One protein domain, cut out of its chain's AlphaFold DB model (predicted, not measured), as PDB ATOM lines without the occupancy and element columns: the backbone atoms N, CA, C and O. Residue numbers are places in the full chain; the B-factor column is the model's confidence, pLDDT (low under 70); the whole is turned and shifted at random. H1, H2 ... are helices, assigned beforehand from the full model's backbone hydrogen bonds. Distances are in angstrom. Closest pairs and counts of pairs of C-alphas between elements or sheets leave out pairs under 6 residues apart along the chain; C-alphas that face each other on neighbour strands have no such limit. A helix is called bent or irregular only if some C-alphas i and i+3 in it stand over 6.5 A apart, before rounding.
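AT A GLANCE: This is residues 47 to 94 of the 94 residues of the protein "DDE_3 domain-containing protein" of Natronorubrum halalkaliphilum (UniProt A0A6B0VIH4). What does the shape look like? It is a long, narrow loop of chain that runs out and folds back: H1 leads out from the first printed residue, residues 61 to 69 make the turn at one end, and H2 leads back. Beyond H2, residues 84 to 88 run on as an extended stretch to the small helix H3 at the other end, where the first and last printed residues also lie. What is it built of? The 48 printed residues hold three named helices, in the order H1, H2, H3, and no named strand; the class is all helix. How closely is it gathered? It is loose, with a radius of gyration of the C-alphas of 12.9 A, and its spans are 42 by 19 by 14 A.

HOW THE PARTS SIT: How do the first two helices meet? H1, residues 51 to 60, and H2, residues 70 to 83, only just touch, with 3 pairs of C-alphas within 8 A; the closest are those of Val 58 and Lys 80, 6.9 A apart. H2 touches H1 with residues 77 to 81 alone. Their lines stand at a steep tilt of 66 degrees, and they run opposite ways. Where does the third helix stand? H3, residues 89 to 92, is apart from both H1 and H2. What do the backbone N and O atoms show? In H1 every O i to N i+4 pair is within hydrogen-bond range; in H2 it is 8 of 10, and H3 is too short for such a pair.

IN THESE COORDINATES: Where does the first helix begin? H1 begins at C-alpha 51, at (126.451, 126.948, 181.889), and measures 14.3 A from first to last C-alpha. Which helix is the longest? H2, with 14 residues, measures 20.3 A from C-alpha 70, at (130.145, 112.125, 166.012), to C-alpha 83. It is irregular, but only just: C-alphas 79 and 82 are 6.6 A apart, and its line is a rough one. Where does the last helix end? H3 measures 5.5 A and ends at C-alpha 92, at (124.660, 134.076, 189.393).

THE WHOLE: How far does it reach? The two C-alphas farthest apart are those of Arg 68 and Cys 94, at 41.7 A, and the outline is a rod. The C-alphas of Glu 47 and Cys 94, the first and last printed residues, are 12.2 A apart. Is the printed part continuous? It has no cut; the link from H1 to H2 is short, with 9 residues, and the link from H2 to H3 is tight, with 5. Where is the model's confidence low? The mean pLDDT of the printed part is 88.9, and one residue, Cys 94, the chain's last, is under 70.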
ATOM      1  N   GLU A  47     123.499 125.040 190.576       82.38
ATOM      2  CA  GLU A  47     122.550 126.137 190.368       82.38
ATOM      3  C   GLU A  47     123.229 127.496 190.171       82.38
ATOM      4  O   GLU A  47     122.655 128.375 189.533       82.38
ATOM      5  N   MET A  48     124.465 127.651 190.655       83.88
ATOM      6  CA  MET A  48     125.257 128.869 190.486       83.88
ATOM      7  C   MET A  48     126.143 128.838 189.236       83.88
ATOM      8  O   MET A  48     126.830 129.814 188.945       83.88
ATOM      9  N   ASN A  49     126.129 127.743 188.468       89.00
ATOM     10  CA  ASN A  49     126.842 127.659 187.203       89.00
ATOM     11  C   ASN A  49     125.933 128.097 186.037       89.00
ATOM     12  O   ASN A  49     125.054 127.333 185.626       89.00
ATOM     13  N   PRO A  50     126.165 129.273 185.420       88.25
ATOM     14  CA  PRO A  50     125.350 129.749 184.300       88.25
ATOM     15  C   PRO A  50     125.369 128.800 183.090       88.25
ATOM     16  O   PRO A  50     124.426 128.784 182.295       88.25
ATOM     17  N   LEU A  51     126.403 127.957 182.950       89.38
ATOM     18  CA  LEU A  51     126.451 126.948 181.889       89.38
ATOM     19  C   LEU A  51     125.328 125.912 181.996       89.38
ATOM     20  O   LEU A  51     124.935 125.373 180.963       89.38
ATOM     21  N   GLU A  52     124.759 125.661 183.178       89.19
ATOM     22  CA  GLU A  52     123.623 124.740 183.323       89.19
ATOM     23  C   GLU A  52     122.393 125.219 182.538       89.19
ATOM     24  O   GLU A  52     121.671 124.414 181.941       89.19
ATOM     25  N   GLN A  53     122.177 126.537 182.434       90.00
ATOM     26  CA  GLN A  53     121.108 127.089 181.598       90.00
ATOM     27  C   GLN A  53     121.392 126.883 180.104       90.00
ATOM     28  O   GLN A  53     120.481 126.561 179.335       90.00
ATOM     29  N   CYS A  54     122.649 127.019 179.678       91.69
ATOM     30  CA  CYS A  54     123.059 126.698 178.309       91.69
ATOM     31  C   CYS A  54     122.844 125.207 178.003       91.69
ATOM     32  O   CYS A  54     122.282 124.865 176.961       91.69
ATOM     33  N   TRP A  55     123.220 124.314 178.924       90.88
ATOM     34  CA  TRP A  55     123.003 122.872 178.780       90.88
ATOM     35  C   TRP A  55     121.526 122.512 178.689       90.88
ATOM     36  O   TRP A  55     121.156 121.689 177.847       90.88
ATOM     37  N   ARG A  56     120.666 123.159 179.484       90.81
ATOM     38  CA  ARG A  56     119.209 122.994 179.392       90.81
ATOM     39  C   ARG A  56     118.701 123.302 177.981       90.81
ATOM     40  O   ARG A  56     118.065 122.444 177.377       90.81
ATOM     41  N   GLN A  57     119.074 124.449 177.411       91.94
ATOM     42  CA  GLN A  57     118.677 124.849 176.051       91.94
ATOM     43  C   GLN A  57     119.179 123.879 174.962       91.94
ATOM     44  O   GLN A  57     118.482 123.604 173.978       91.94
ATOM     45  N   VAL A  58     120.399 123.346 175.112       92.00
ATOM     46  CA  VAL A  58     120.954 122.336 174.192       92.00
ATOM     47  C   VAL A  58     120.184 121.015 174.292       92.00
ATOM     48  O   VAL A  58     119.910 120.389 173.262       92.00
ATOM     49  N   ASN A  59     119.825 120.599 175.508       89.06
ATOM     50  CA  ASN A  59     119.121 119.347 175.779       89.06
ATOM     51  C   ASN A  59     117.652 119.390 175.348       89.06
ATOM     52  O   ASN A  59     117.176 118.416 174.765       89.06
ATOM     53  N   GLU A  60     116.961 120.514 175.543       87.12
ATOM     54  CA  GLU A  60     115.599 120.732 175.040       87.12
ATOM     55  C   GLU A  60     115.536 120.557 173.515       87.12
ATOM     56  O   GLU A  60     114.704 119.811 173.004       87.12
ATOM     57  N   GLY A  61     116.488 121.136 172.772       76.44
ATOM     58  CA  GLY A  61     116.568 120.980 171.311       76.44
ATOM     59  C   GLY A  61     116.913 119.560 170.827       76.44
ATOM     60  O   GLY A  61     116.771 119.259 169.632       76.44
ATOM     61  N   ARG A  62     117.368 118.696 171.745       80.62
ATOM     62  CA  ARG A  62     117.749 117.299 171.505       80.62
ATOM     63  C   ARG A  62     116.662 116.305 171.911       80.62
ATOM     64  O   ARG A  62     116.802 115.140 171.557       80.62
ATOM     65  N   ALA A  63     115.622 116.707 172.643       78.81
ATOM     66  CA  ALA A  63     114.628 115.768 173.156       78.81
ATOM     67  C   ALA A  63     114.159 114.804 172.045       78.81
ATOM     68  O   ALA A  63     113.729 115.232 170.974       78.81
ATOM     69  N   ASN A  64     114.325 113.498 172.286       84.56
ATOM     70  CA  ASN A  64     113.985 112.406 171.364       84.56
ATOM     71  C   ASN A  64     114.804 112.309 170.056       84.56
ATOM     72  O   ASN A  64     114.373 111.648 169.112       84.56
ATOM     73  N   LYS A  65     115.998 112.911 169.981       87.50
ATOM     74  CA  LYS A  65     116.932 112.754 168.850       87.50
ATOM     75  C   LYS A  65     118.077 111.806 169.193       87.50
ATOM     76  O   LYS A  65     118.734 111.956 170.221       87.50
ATOM     77  N   LEU A  66     118.354 110.871 168.285       91.00
ATOM     78  CA  LEU A  66     119.507 109.977 168.340       91.00
ATOM     79  C   LEU A  66     120.506 110.362 167.250       91.00
ATOM     80  O   LEU A  66     120.155 110.377 166.074       91.00
ATOM     81  N   TYR A  67     121.750 110.615 167.646       92.75
ATOM     82  CA  TYR A  67     122.867 110.813 166.725       92.75
ATOM     83  C   TYR A  67     123.647 109.506 166.617       92.75
ATOM     84  O   TYR A  67     124.056 108.941 167.633       92.75
ATOM     85  N   ARG A  68     123.828 109.002 165.397       95.25
ATOM     86  CA  ARG A  68     124.532 107.742 165.117       95.25
ATOM     87  C   ARG A  68     126.032 107.949 164.969       95.25
ATOM     88  O   ARG A  68     126.795 107.011 165.185       95.25
ATOM     89  N   THR A  69     126.457 109.164 164.628       97.31
ATOM     90  CA  THR A  69     127.866 109.507 164.414       97.31
ATOM     91  C   THR A  69     128.279 110.766 165.173       97.31
ATOM     92  O   THR A  69     127.465 111.641 165.481       97.31
ATOM     93  N   LEU A  70     129.582 110.897 165.441       96.62
ATOM     94  CA  LEU A  70     130.145 112.125 166.012       96.62
ATOM     95  C   LEU A  70     129.961 113.328 165.079       96.62
ATOM     96  O   LEU A  70     129.773 114.444 165.558       96.62
ATOM     97  N   SER A  71     129.984 113.112 163.762       97.38
ATOM     98  CA  SER A  71     129.774 114.176 162.776       97.38
ATOM     99  C   SER A  71     128.356 114.738 162.831       97.38
ATOM    100  O   SER A  71     128.195 115.955 162.795       97.38
ATOM    101  N   GLU A  72     127.340 113.886 162.992       95.69
ATOM    102  CA  GLU A  72     125.953 114.327 163.200       95.69
ATOM    103  C   GLU A  72     125.805 115.148 164.482       95.69
ATOM    104  O   GLU A  72     125.234 116.241 164.458       95.69
ATOM    105  N   LEU A  73     126.367 114.661 165.596       94.50
ATOM    106  CA  LEU A  73     126.340 115.393 166.863       94.50
ATOM    107  C   LEU A  73     127.053 116.744 166.736       94.50
ATOM    108  O   LEU A  73     126.543 117.761 167.203       94.50
ATOM    109  N   LYS A  74     128.217 116.774 166.080       96.25
ATOM    110  CA  LYS A  74     128.982 118.002 165.853       96.25
ATOM    111  C   LYS A  74     128.199 118.995 164.998       96.25
ATOM    112  O   LYS A  74     128.127 120.158 165.376       96.25
ATOM    113  N   ALA A  75     127.574 118.547 163.909       95.25
ATOM    114  CA  ALA A  75     126.742 119.396 163.057       95.25
ATOM    115  C   ALA A  75     125.573 120.008 163.842       95.25
ATOM    116  O   ALA A  75     125.338 121.216 163.759       95.25
ATOM    117  N   TYR A  76     124.898 119.206 164.672       93.50
ATOM    118  CA  TYR A  76     123.860 119.708 165.567       93.50
ATOM    119  C   TYR A  76     124.402 120.780 166.519       93.50
ATOM    120  O   TYR A  76     123.862 121.885 166.549       93.50
ATOM    121  N   LEU A  77     125.483 120.495 167.253       94.06
ATOM    122  CA  LEU A  77     126.066 121.446 168.203       94.06
ATOM    123  C   LEU A  77     126.504 122.742 167.510       94.06
ATOM    124  O   LEU A  77     126.175 123.821 167.991       94.06
ATOM    125  N   THR A  78     127.161 122.661 166.351       96.06
ATOM    126  CA  THR A  78     127.562 123.839 165.566       96.06
ATOM    127  C   THR A  78     126.362 124.681 165.133       96.06
ATOM    128  O   THR A  78     126.453 125.903 165.158       96.06
ATOM    129  N   SER A  79     125.231 124.057 164.791       93.81
ATOM    130  CA  SER A  79     124.001 124.790 164.458       93.81
ATOM    131  C   SER A  79     123.290 125.374 165.683       93.81
ATOM    132  O   SER A  79     122.686 126.439 165.594       93.81
ATOM    133  N   LYS A  80     123.353 124.691 166.835       93.12
ATOM    134  CA  LYS A  80     122.577 125.040 168.029       93.12
ATOM    135  C   LYS A  80     123.281 126.074 168.903       93.12
ATOM    136  O   LYS A  80     122.609 126.974 169.398       93.12
ATOM    137  N   LEU A  81     124.600 125.979 169.083       93.56
ATOM    138  CA  LEU A  81     125.373 126.870 169.961       93.56
ATOM    139  C   LEU A  81     125.169 128.372 169.659       93.56
ATOM    140  O   LEU A  81     124.957 129.117 170.612       93.56
ATOM    141  N   PRO A  82     125.137 128.838 168.392       94.50
ATOM    142  CA  PRO A  82     124.891 130.252 168.084       94.50
ATOM    143  C   PRO A  82     123.473 130.733 168.424       94.50
ATOM    144  O   PRO A  82     123.235 131.933 168.497       94.50
ATOM    145  N   THR A  83     122.526 129.807 168.606       93.38
ATOM    146  CA  THR A  83     121.123 130.117 168.932       93.38
ATOM    147  C   THR A  83     120.854 130.182 170.432       93.38
ATOM    148  O   THR A  83     119.723 130.443 170.832       93.38
ATOM    149  N   LEU A  84     121.856 129.888 171.266       93.31
ATOM    150  CA  LEU A  84     121.681 129.891 172.711       93.31
ATOM    151  C   LEU A  84     121.531 131.317 173.230       93.31
ATOM    152  O   LEU A  84     122.307 132.212 172.893       93.31
ATOM    153  N   HIS A  85     120.566 131.506 174.120       92.00
ATOM    154  CA  HIS A  85     120.463 132.721 174.907       92.00
ATOM    155  C   HIS A  85     121.548 132.694 175.976       92.00
ATOM    156  O   HIS A  85     121.588 131.779 176.805       92.00
ATOM    157  N   SER A  86     122.431 133.691 175.934       88.38
ATOM    158  CA  SER A  86     123.481 133.833 176.934       88.38
ATOM    159  C   SER A  86     122.855 134.181 178.294       88.38
ATOM    160  O   SER A  86     122.053 135.119 178.357       88.38
ATOM    161  N   PRO A  87     123.181 133.439 179.367       87.81
ATOM    162  CA  PRO A  87     122.730 133.759 180.715       87.81
ATOM    163  C   PRO A  87     123.326 135.095 181.162       87.81
ATOM    164  O   PRO A  87     124.485 135.409 180.869       87.81
ATOM    165  N   ARG A  88     122.559 135.892 181.908       87.56
ATOM    166  CA  ARG A  88     123.097 137.117 182.503       87.56
ATOM    167  C   ARG A  88     123.921 136.724 183.716       87.56
ATOM    168  O   ARG A  88     123.368 136.378 184.749       87.56
ATOM    169  N   ILE A  89     125.245 136.808 183.602       82.31
ATOM    170  CA  ILE A  89     126.173 136.373 184.660       82.31
ATOM    171  C   ILE A  89     125.837 136.993 186.029       82.31
ATOM    172  O   ILE A  89     125.966 136.318 187.041       82.31
ATOM    173  N   TYR A  90     125.344 138.235 186.075       83.06
ATOM    174  CA  TYR A  90     124.958 138.903 187.325       83.06
ATOM    175  C   TYR A  90     123.835 138.200 188.103       83.06
ATOM    176  O   TYR A  90     123.741 138.383 189.307       83.06
ATOM    177  N   GLU A  91     123.007 137.379 187.452       83.44
ATOM    178  CA  GLU A  91     121.983 136.562 188.123       83.44
ATOM    179  C   GLU A  91     122.599 135.419 188.953       83.44
ATOM    180  O   GLU A  91     121.914 134.807 189.765       83.44
ATOM    181  N   TYR A  92     123.894 135.151 188.759       79.88
ATOM    182  CA  TYR A  92     124.660 134.076 189.393       79.88
ATOM    183  C   TYR A  92     125.759 134.598 190.331       79.88
ATOM    184  O   TYR A  92     126.445 133.809 190.980       79.88
ATOM    185  N   LEU A  93     125.957 135.919 190.391       71.00
ATOM    186  CA  LEU A  93     126.931 136.582 191.255       71.00
ATOM    187  C   LEU A  93     126.175 137.256 192.407       71.00
ATOM    188  O   LEU A  93     125.728 138.393 192.266       71.00
ATOM    189  N   CYS A  94     125.999 136.530 193.511       59.66
ATOM    190  CA  CYS A  94     125.505 137.085 194.775       59.66
ATOM    191  C   CYS A  94     126.615 137.829 195.525       59.66
ATOM    192  O   CYS A  94     127.750 137.298 195.569       59.66
TER     193      CYS A  94